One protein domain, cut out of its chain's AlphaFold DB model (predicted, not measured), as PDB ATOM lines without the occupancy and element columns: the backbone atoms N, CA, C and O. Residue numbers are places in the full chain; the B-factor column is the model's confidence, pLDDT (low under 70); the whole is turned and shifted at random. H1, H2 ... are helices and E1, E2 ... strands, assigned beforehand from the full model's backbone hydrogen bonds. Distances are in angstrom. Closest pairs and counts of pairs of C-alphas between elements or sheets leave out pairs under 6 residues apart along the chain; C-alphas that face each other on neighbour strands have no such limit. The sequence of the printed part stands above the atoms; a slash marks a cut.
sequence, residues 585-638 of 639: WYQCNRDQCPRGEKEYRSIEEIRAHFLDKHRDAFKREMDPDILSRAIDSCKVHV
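This is residues 585 to 638 of the 639 residues of a protein of Lasallia pustulata (UniProt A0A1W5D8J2). What does the model look like? Two helices, H1 and H3, meet near one end of each as a loose L, and the short strand E1 sits by that corner. Short H2 and the loop after it, of which residues 619 to 625 stick out, with 624 and 625 belonging to H3, join the far ends of the L, while residues 588 to 602 loop from E1 back to H1. What is it made of, and how large is it? The 54 printed residues hold E1, H1, H2 and H3 in that order, mostly helix. The whole is compact, with a radius of gyration of the C-alphas of 10.6 A, yet elongated, spanning 33 by 20 by 15 A.

Where is the longest helix? H1 is residues 603 to 613, 15.2 A from first to last C-alpha, and begins at C-alpha 603 at (7.017, 19.058, 2.730). Where are the other helices? H2 is residues 615 to 618, 5.4 A long. H3 is residues 624 to 632, 12.0 A long, with C-alpha 632 at (7.722, 17.275, 11.334). Where is the strand? E1 is residues 585 to 587, 7.0 A long, from C-alpha 585 at (9.793, 26.208, 6.443).

How does H1 stand to H3? They only just touch, with 3 pairs of C-alphas within 8 A, the closest being those of Ile 606 and Ile 631 at 7.0 A. Their lines are about perpendicular, at 76 degrees. Where is E1? It pairs with no named strand; its closest C-alpha to H1 is that of Tyr 586, 6.6 A from that of Ile 606, and the same C-alpha is 7.7 A from that of Ile 631 in H3. Where is H2? H1 and H2 meet only through their link and are near each other, with 7 pairs of C-alphas within 10 A. H2 and H3 are only just apart, the closest C-alphas being 8.1 A from each other, and E1 and H2 are apart. What do the helix backbones show? In H1 and H3 every O i to N i+4 pair is within hydrogen-bond range; H2 is too short for such a pair, but its 1 pair of O i and N i+3 is within range.

How far does it reach? The two C-alphas farthest apart are those of Arg 620 and Val 638, 33.8 A. Are the links long? The link E1 to H1, 15 residues, is long; H1 to H2 and H2 to H3 are tight, and the printed part has no cut. Where is confidence low? The mean pLDDT of the printed part is 76.9, and residues 594 to 597, 617 to 622 and 637 to 638 are under 70.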
ATOM      1  N   TRP A 585       8.808  26.821   7.329       78.75
ATOM      2  CA  TRP A 585       9.793  26.208   6.443       78.75
ATOM      3  C   TRP A 585      10.400  24.998   7.159       78.75
ATOM      4  O   TRP A 585      10.057  24.710   8.305       78.75
ATOM      5  N   TYR A 586      11.259  24.250   6.482       83.25
ATOM      6  CA  TYR A 586      11.873  23.041   7.017       83.25
ATOM      7  C   TYR A 586      13.391  23.132   6.909       83.25
ATOM      8  O   TYR A 586      13.929  23.598   5.903       83.25
ATOM      9  N   GLN A 587      14.083  22.649   7.935       86.81
ATOM     10  CA  GLN A 587      15.532  22.519   7.980       86.81
ATOM     11  C   GLN A 587      15.890  21.087   8.346       86.81
ATOM     12  O   GLN A 587      15.413  20.570   9.353       86.81
ATOM     13  N   CYS A 588      16.746  20.442   7.555       85.75
ATOM     14  CA  CYS A 588      17.193  19.102   7.909       85.75
ATOM     15  C   CYS A 588      17.989  19.134   9.221       85.75
ATOM     16  O   CYS A 588      18.975  19.861   9.344       85.75
ATOM     17  N   ASN A 589      17.555  18.330  10.191       83.38
ATOM     18  CA  ASN A 589      18.147  18.241  11.526       83.38
ATOM     19  C   ASN A 589      19.166  17.090  11.674       83.38
ATOM     20  O   ASN A 589      19.651  16.838  12.775       83.38
ATOM     21  N   ARG A 590      19.485  16.380  10.583       83.44
ATOM     22  CA  ARG A 590      20.407  15.234  10.578       83.44
ATOM     23  C   ARG A 590      21.859  15.693  10.550       83.44
ATOM     24  O   ARG A 590      22.216  16.549   9.750       83.44
ATOM     25  N   ASP A 591      22.720  15.044  11.332       78.75
ATOM     26  CA  ASP A 591      24.141  15.419  11.467       78.75
ATOM     27  C   ASP A 591      24.965  15.252  10.174       78.75
ATOM     28  O   ASP A 591      26.054  15.800  10.044       78.75
ATOM     29  N   GLN A 592      24.425  14.525   9.191       77.19
ATOM     30  CA  GLN A 592      24.967  14.388   7.833       77.19
ATOM     31  C   GLN A 592      24.717  15.627   6.950       77.19
ATOM     32  O   GLN A 592      25.189  15.674   5.815       77.19
ATOM     33  N   CYS A 593      23.943  16.606   7.426       79.94
ATOM     34  CA  CYS A 593      23.681  17.858   6.731       79.94
ATOM     35  C   CYS A 593      24.223  19.051   7.528       79.94
ATOM     36  O   CYS A 593      24.012  19.124   8.742       79.94
ATOM     37  N   PRO A 594      24.892  20.013   6.867       69.06
ATOM     38  CA  PRO A 594      25.347  21.227   7.527       69.06
ATOM     39  C   PRO A 594      24.141  22.029   8.036       69.06
ATOM     40  O   PRO A 594      23.286  22.484   7.270       69.06
ATOM     41  N   ARG A 595      24.062  22.187   9.363       64.62
ATOM     42  CA  ARG A 595      23.013  22.976  10.024       64.62
ATOM     43  C   ARG A 595      23.138  24.434   9.575       64.62
ATOM     44  O   ARG A 595      24.198  25.029   9.731       64.62
ATOM     45  N   GLY A 596      22.055  25.009   9.054       60.66
ATOM     46  CA  GLY A 596      22.006  26.409   8.614       60.66
ATOM     47  C   GLY A 596      22.017  26.634   7.098       60.66
ATOM     48  O   GLY A 596      21.485  27.647   6.663       60.66
ATOM     49  N   GLU A 597      22.555  25.720   6.283       62.12
ATOM     50  CA  GLU A 597      22.861  26.049   4.873       62.12
ATOM     51  C   GLU A 597      21.690  25.926   3.890       62.12
ATOM     52  O   GLU A 597      21.707  26.577   2.844       62.12
ATOM     53  N   LYS A 598      20.679  25.097   4.181       75.44
ATOM     54  CA  LYS A 598      19.566  24.872   3.249       75.44
ATOM     55  C   LYS A 598      18.204  24.861   3.934       75.44
ATOM     56  O   LYS A 598      17.908  23.999   4.762       75.44
ATOM     57  N   GLU A 599      17.383  25.823   3.533       81.25
ATOM     58  CA  GLU A 599      15.966  25.923   3.865       81.25
ATOM     59  C   GLU A 599      15.124  25.225   2.790       81.25
ATOM     60  O   GLU A 599      15.426  25.316   1.599       81.25
ATOM     61  N   TYR A 600      14.037  24.580   3.204       83.62
ATOM     62  CA  TYR A 600      13.048  23.960   2.326       83.62
ATOM     63  C   TYR A 600      11.677  24.590   2.593       83.62
ATOM     64  O   TYR A 600      11.276  24.762   3.744       83.62
ATOM     65  N   ARG A 601      10.946  24.973   1.547       77.19
ATOM     66  CA  ARG A 601       9.691  25.740   1.636       77.19
ATOM     67  C   ARG A 601       8.434  24.867   1.580       77.19
ATOM     68  O   ARG A 601       7.341  25.369   1.851       77.19
ATOM     69  N   SER A 602       8.567  23.569   1.303       80.12
ATOM     70  CA  SER A 602       7.452  22.610   1.315       80.12
ATOM     71  C   SER A 602       7.834  21.246   1.909       80.12
ATOM     72  O   SER A 602       9.018  20.922   2.038       80.12
ATOM     73  N   ILE A 603       6.821  20.439   2.262       82.94
ATOM     74  CA  ILE A 603       7.017  19.058   2.730       82.94
ATOM     75  C   ILE A 603       7.603  18.183   1.616       82.94
ATOM     76  O   ILE A 603       8.427  17.315   1.880       82.94
ATOM     77  N   GLU A 604       7.236  18.433   0.363       85.62
ATOM     78  CA  GLU A 604       7.722  17.705  -0.809       85.62
ATOM     79  C   GLU A 604       9.220  17.954  -1.032       85.62
ATOM     80  O   GLU A 604       9.959  17.012  -1.311       85.62
ATOM     81  N   GLU A 605       9.692  19.190  -0.839       87.00
ATOM     82  CA  GLU A 605      11.109  19.543  -0.968       87.00
ATOM     83  C   GLU A 605      11.984  18.874   0.109       87.00
ATOM     84  O   GLU A 605      13.007  18.262  -0.213       87.00
ATOM     85  N   ILE A 606      11.579  18.940   1.387       86.75
ATOM     86  CA  ILE A 606      12.302  18.266   2.481       86.75
ATOM     87  C   ILE A 606      12.183  16.737   2.362       86.75
ATOM     88  O   ILE A 606      13.160  16.029   2.597       86.75
ATOM     89  N   ARG A 607      11.042  16.205   1.900       85.88
ATOM     90  CA  ARG A 607      10.863  14.772   1.615       85.88
ATOM     91  C   ARG A 607      11.792  14.302   0.500       85.88
ATOM     92  O   ARG A 607      12.450  13.279   0.663       85.88
ATOM     93  N   ALA A 608      11.886  15.045  -0.602       86.50
ATOM     94  CA  ALA A 608      12.813  14.750  -1.692       86.50
ATOM     95  C   ALA A 608      14.271  14.769  -1.204       86.50
ATOM     96  O   ALA A 608      15.038  13.863  -1.521       86.50
ATOM     97  N   HIS A 609      14.635  15.737  -0.359       87.31
ATOM     98  CA  HIS A 609      15.947  15.767   0.286       87.31
ATOM     99  C   HIS A 609      16.210  14.547   1.183       87.31
ATOM    100  O   HIS A 609      17.286  13.960   1.103       87.31
ATOM    101  N   PHE A 610      15.239  14.130   1.999       85.19
ATOM    102  CA  PHE A 610      15.353  12.931   2.833       85.19
ATOM    103  C   PHE A 610      15.528  11.656   1.993       85.19
ATOM    104  O   PHE A 610      16.351  10.807   2.336       85.19
ATOM    105  N   LEU A 611      14.812  11.545   0.871       82.44
ATOM    106  CA  LEU A 611      14.918  10.424  -0.069       82.44
ATOM    107  C   LEU A 611      16.238  10.409  -0.864       82.44
ATOM    108  O   LEU A 611      16.686   9.330  -1.249       82.44
ATOM    109  N   ASP A 612      16.862  11.567  -1.091       84.31
ATOM    110  CA  ASP A 612      18.162  11.706  -1.767       84.31
ATOM    111  C   ASP A 612      19.352  11.512  -0.807       84.31
ATOM    112  O   ASP A 612      20.251  10.717  -1.074       84.31
ATOM    113  N   LYS A 613      19.363  12.211   0.338       84.06
ATOM    114  CA  LYS A 613      20.521  12.282   1.253       84.06
ATOM    115  C   LYS A 613      20.459  11.356   2.460       84.06
ATOM    116  O   LYS A 613      21.509  11.023   3.001       84.06
ATOM    117  N   HIS A 614      19.273  10.912   2.872       82.69
ATOM    118  CA  HIS A 614      19.097  10.080   4.069       82.69
ATOM    119  C   HIS A 614      18.421   8.738   3.785       82.69
ATOM    120  O   HIS A 614      18.043   8.048   4.726       82.69
ATOM    121  N   ARG A 615      18.317   8.329   2.510       75.75
ATOM    122  CA  ARG A 615      17.723   7.054   2.061       75.75
ATOM    123  C   ARG A 615      18.161   5.852   2.900       75.75
ATOM    124  O   ARG A 615      17.357   4.985   3.234       75.75
ATOM    125  N   ASP A 616      19.434   5.842   3.276       72.81
ATOM    126  CA  ASP A 616      20.076   4.798   4.067       72.81
ATOM    127  C   ASP A 616      19.523   4.654   5.493       72.81
ATOM    128  O   ASP A 616      19.543   3.553   6.039       72.81
ATOM    129  N   ALA A 617      18.970   5.720   6.074       66.62
ATOM    130  CA  ALA A 617      18.302   5.693   7.376       66.62
ATOM    131  C   ALA A 617      16.875   5.106   7.319       66.62
ATOM    132  O   ALA A 617      16.318   4.768   8.360       66.62
ATOM    133  N   PHE A 618      16.298   4.942   6.121       68.25
ATOM    134  CA  PHE A 618      14.938   4.424   5.888       68.25
ATOM    135  C   PHE A 618      14.954   3.075   5.136       68.25
ATOM    136  O   PHE A 618      14.032   2.736   4.398       68.25
ATOM    137  N   LYS A 619      16.040   2.302   5.293       57.25
ATOM    138  CA  LYS A 619      16.414   1.135   4.463       57.25
ATOM    139  C   LYS A 619      15.540  -0.126   4.568       57.25
ATOM    140  O   LYS A 619      15.848  -1.117   3.908       57.25
ATOM    141  N   ARG A 620      14.484  -0.131   5.381       51.59
ATOM    142  CA  ARG A 620      13.495  -1.220   5.473       51.59
ATOM    143  C   ARG A 620      12.119  -0.582   5.505       51.59
ATOM    144  O   ARG A 620      11.946   0.319   6.312       51.59
ATOM    145  N   GLU A 621      11.248  -1.033   4.596       52.88
ATOM    146  CA  GLU A 621       9.848  -0.622   4.389       52.88
ATOM    147  C   GLU A 621       9.519   0.763   4.946       52.88
ATOM    148  O   GLU A 621       9.263   0.921   6.134       52.88
ATOM    149  N   MET A 622       9.574   1.765   4.062       59.47
ATOM    150  CA  MET A 622       9.471   3.185   4.391       59.47
ATOM    151  C   MET A 622       8.112   3.525   5.023       59.47
ATOM    152  O   MET A 622       7.215   4.018   4.339       59.47
ATOM    153  N   ASP A 623       7.996   3.269   6.326       70.56
ATOM    154  CA  ASP A 623       6.840   3.582   7.156       70.56
ATOM    155  C   ASP A 623       6.510   5.074   6.979       70.56
ATOM    156  O   ASP A 623       7.329   5.936   7.351       70.56
ATOM    157  N   PRO A 624       5.348   5.402   6.376       72.19
ATOM    158  CA  PRO A 624       4.936   6.778   6.159       72.19
ATOM    159  C   PRO A 624       4.934   7.592   7.454       72.19
ATOM    160  O   PRO A 624       5.295   8.768   7.416       72.19
ATOM    161  N   ASP A 625       4.637   6.969   8.597       77.12
ATOM    162  CA  ASP A 625       4.550   7.637   9.892       77.12
ATOM    163  C   ASP A 625       5.936   7.938  10.474       77.12
ATOM    164  O   ASP A 625       6.106   8.929  11.188       77.12
ATOM    165  N   ILE A 626       6.956   7.121  10.186       78.81
ATOM    166  CA  ILE A 626       8.350   7.424  10.564       78.81
ATOM    167  C   ILE A 626       8.885   8.580   9.713       78.81
ATOM    168  O   ILE A 626       9.518   9.492  10.251       78.81
ATOM    169  N   LEU A 627       8.611   8.580   8.404       78.44
ATOM    170  CA  LEU A 627       9.031   9.671   7.523       78.44
ATOM    171  C   LEU A 627       8.283  10.976   7.840       78.44
ATOM    172  O   LEU A 627       8.919  12.027   7.892       78.44
ATOM    173  N   SER A 628       6.974  10.916   8.115       80.38
ATOM    174  CA  SER A 628       6.181  12.087   8.514       80.38
ATOM    175  C   SER A 628       6.713  12.688   9.812       80.38
ATOM    176  O   SER A 628       7.084  13.858   9.823       80.38
ATOM    177  N   ARG A 629       6.898  11.880  10.869       81.94
ATOM    178  CA  ARG A 629       7.492  12.343  12.138       81.94
ATOM    179  C   ARG A 629       8.898  12.925  11.960       81.94
ATOM    180  O   ARG A 629       9.249  13.897  12.625       81.94
ATOM    181  N   ALA A 630       9.709  12.365  11.062       80.88
ATOM    182  CA  ALA A 630      11.032  12.906  10.759       80.88
ATOM    183  C   ALA A 630      10.958  14.275  10.052       80.88
ATOM    184  O   ALA A 630      11.728  15.172  10.399       80.88
ATOM    185  N   ILE A 631      10.020  14.459   9.120       83.31
ATOM    186  CA  ILE A 631       9.770  15.743   8.448       83.31
ATOM    187  C   ILE A 631       9.203  16.779   9.428       83.31
ATOM    188  O   ILE A 631       9.697  17.905   9.464       83.31
ATOM    189  N   ASP A 632       8.252  16.400  10.283       82.25
ATOM    190  CA  ASP A 632       7.722  17.275  11.334       82.25
ATOM    191  C   ASP A 632       8.819  17.705  12.321       82.25
ATOM    192  O   ASP A 632       8.863  18.862  12.729       82.25
ATOM    193  N   SER A 633       9.789  16.836  12.635       83.38
ATOM    194  CA  SER A 633      10.955  17.210  13.457       83.38
ATOM    195  C   SER A 633      11.929  18.191  12.778       83.38
ATOM    196  O   SER A 633      12.790  18.765  13.444       83.38
ATOM    197  N   CYS A 634      11.810  18.380  11.459       82.50
ATOM    198  CA  CYS A 634      12.561  19.363  10.674       82.50
ATOM    199  C   CYS A 634      11.812  20.697  10.522       82.50
ATOM    200  O   CYS A 634      12.324  21.619   9.890       82.50
ATOM    201  N   LYS A 635      10.584  20.804  11.041       81.50
ATOM    202  CA  LYS A 635       9.697  21.956  10.870       81.50
ATOM    203  C   LYS A 635      10.185  23.147  11.694       81.50
ATOM    204  O   LYS A 635      10.293  23.071  12.916       81.50
ATOM    205  N   VAL A 636      10.442  24.264  11.025       73.81
ATOM    206  CA  VAL A 636      10.806  25.538  11.645       73.81
ATOM    207  C   VAL A 636       9.647  26.509  11.472       73.81
ATOM    208  O   VAL A 636       9.319  26.950  10.368       73.81
ATOM    209  N   HIS A 637       9.021  26.860  12.591       67.94
ATOM    210  CA  HIS A 637       8.065  27.954  12.644       67.94
ATOM    211  C   HIS A 637       8.821  29.257  12.869       67.94
ATOM    212  O   HIS A 637       9.527  29.408  13.868       67.94
ATOM    213  N   VAL A 638       8.655  30.216  11.958       60.38
ATOM    214  CA  VAL A 638       9.111  31.573  12.233       60.38
ATOM    215  C   VAL A 638       7.982  32.293  12.925       60.38
ATOM    216  O   VAL A 638       7.005  32.686  12.298       60.38
TER     217      VAL A 638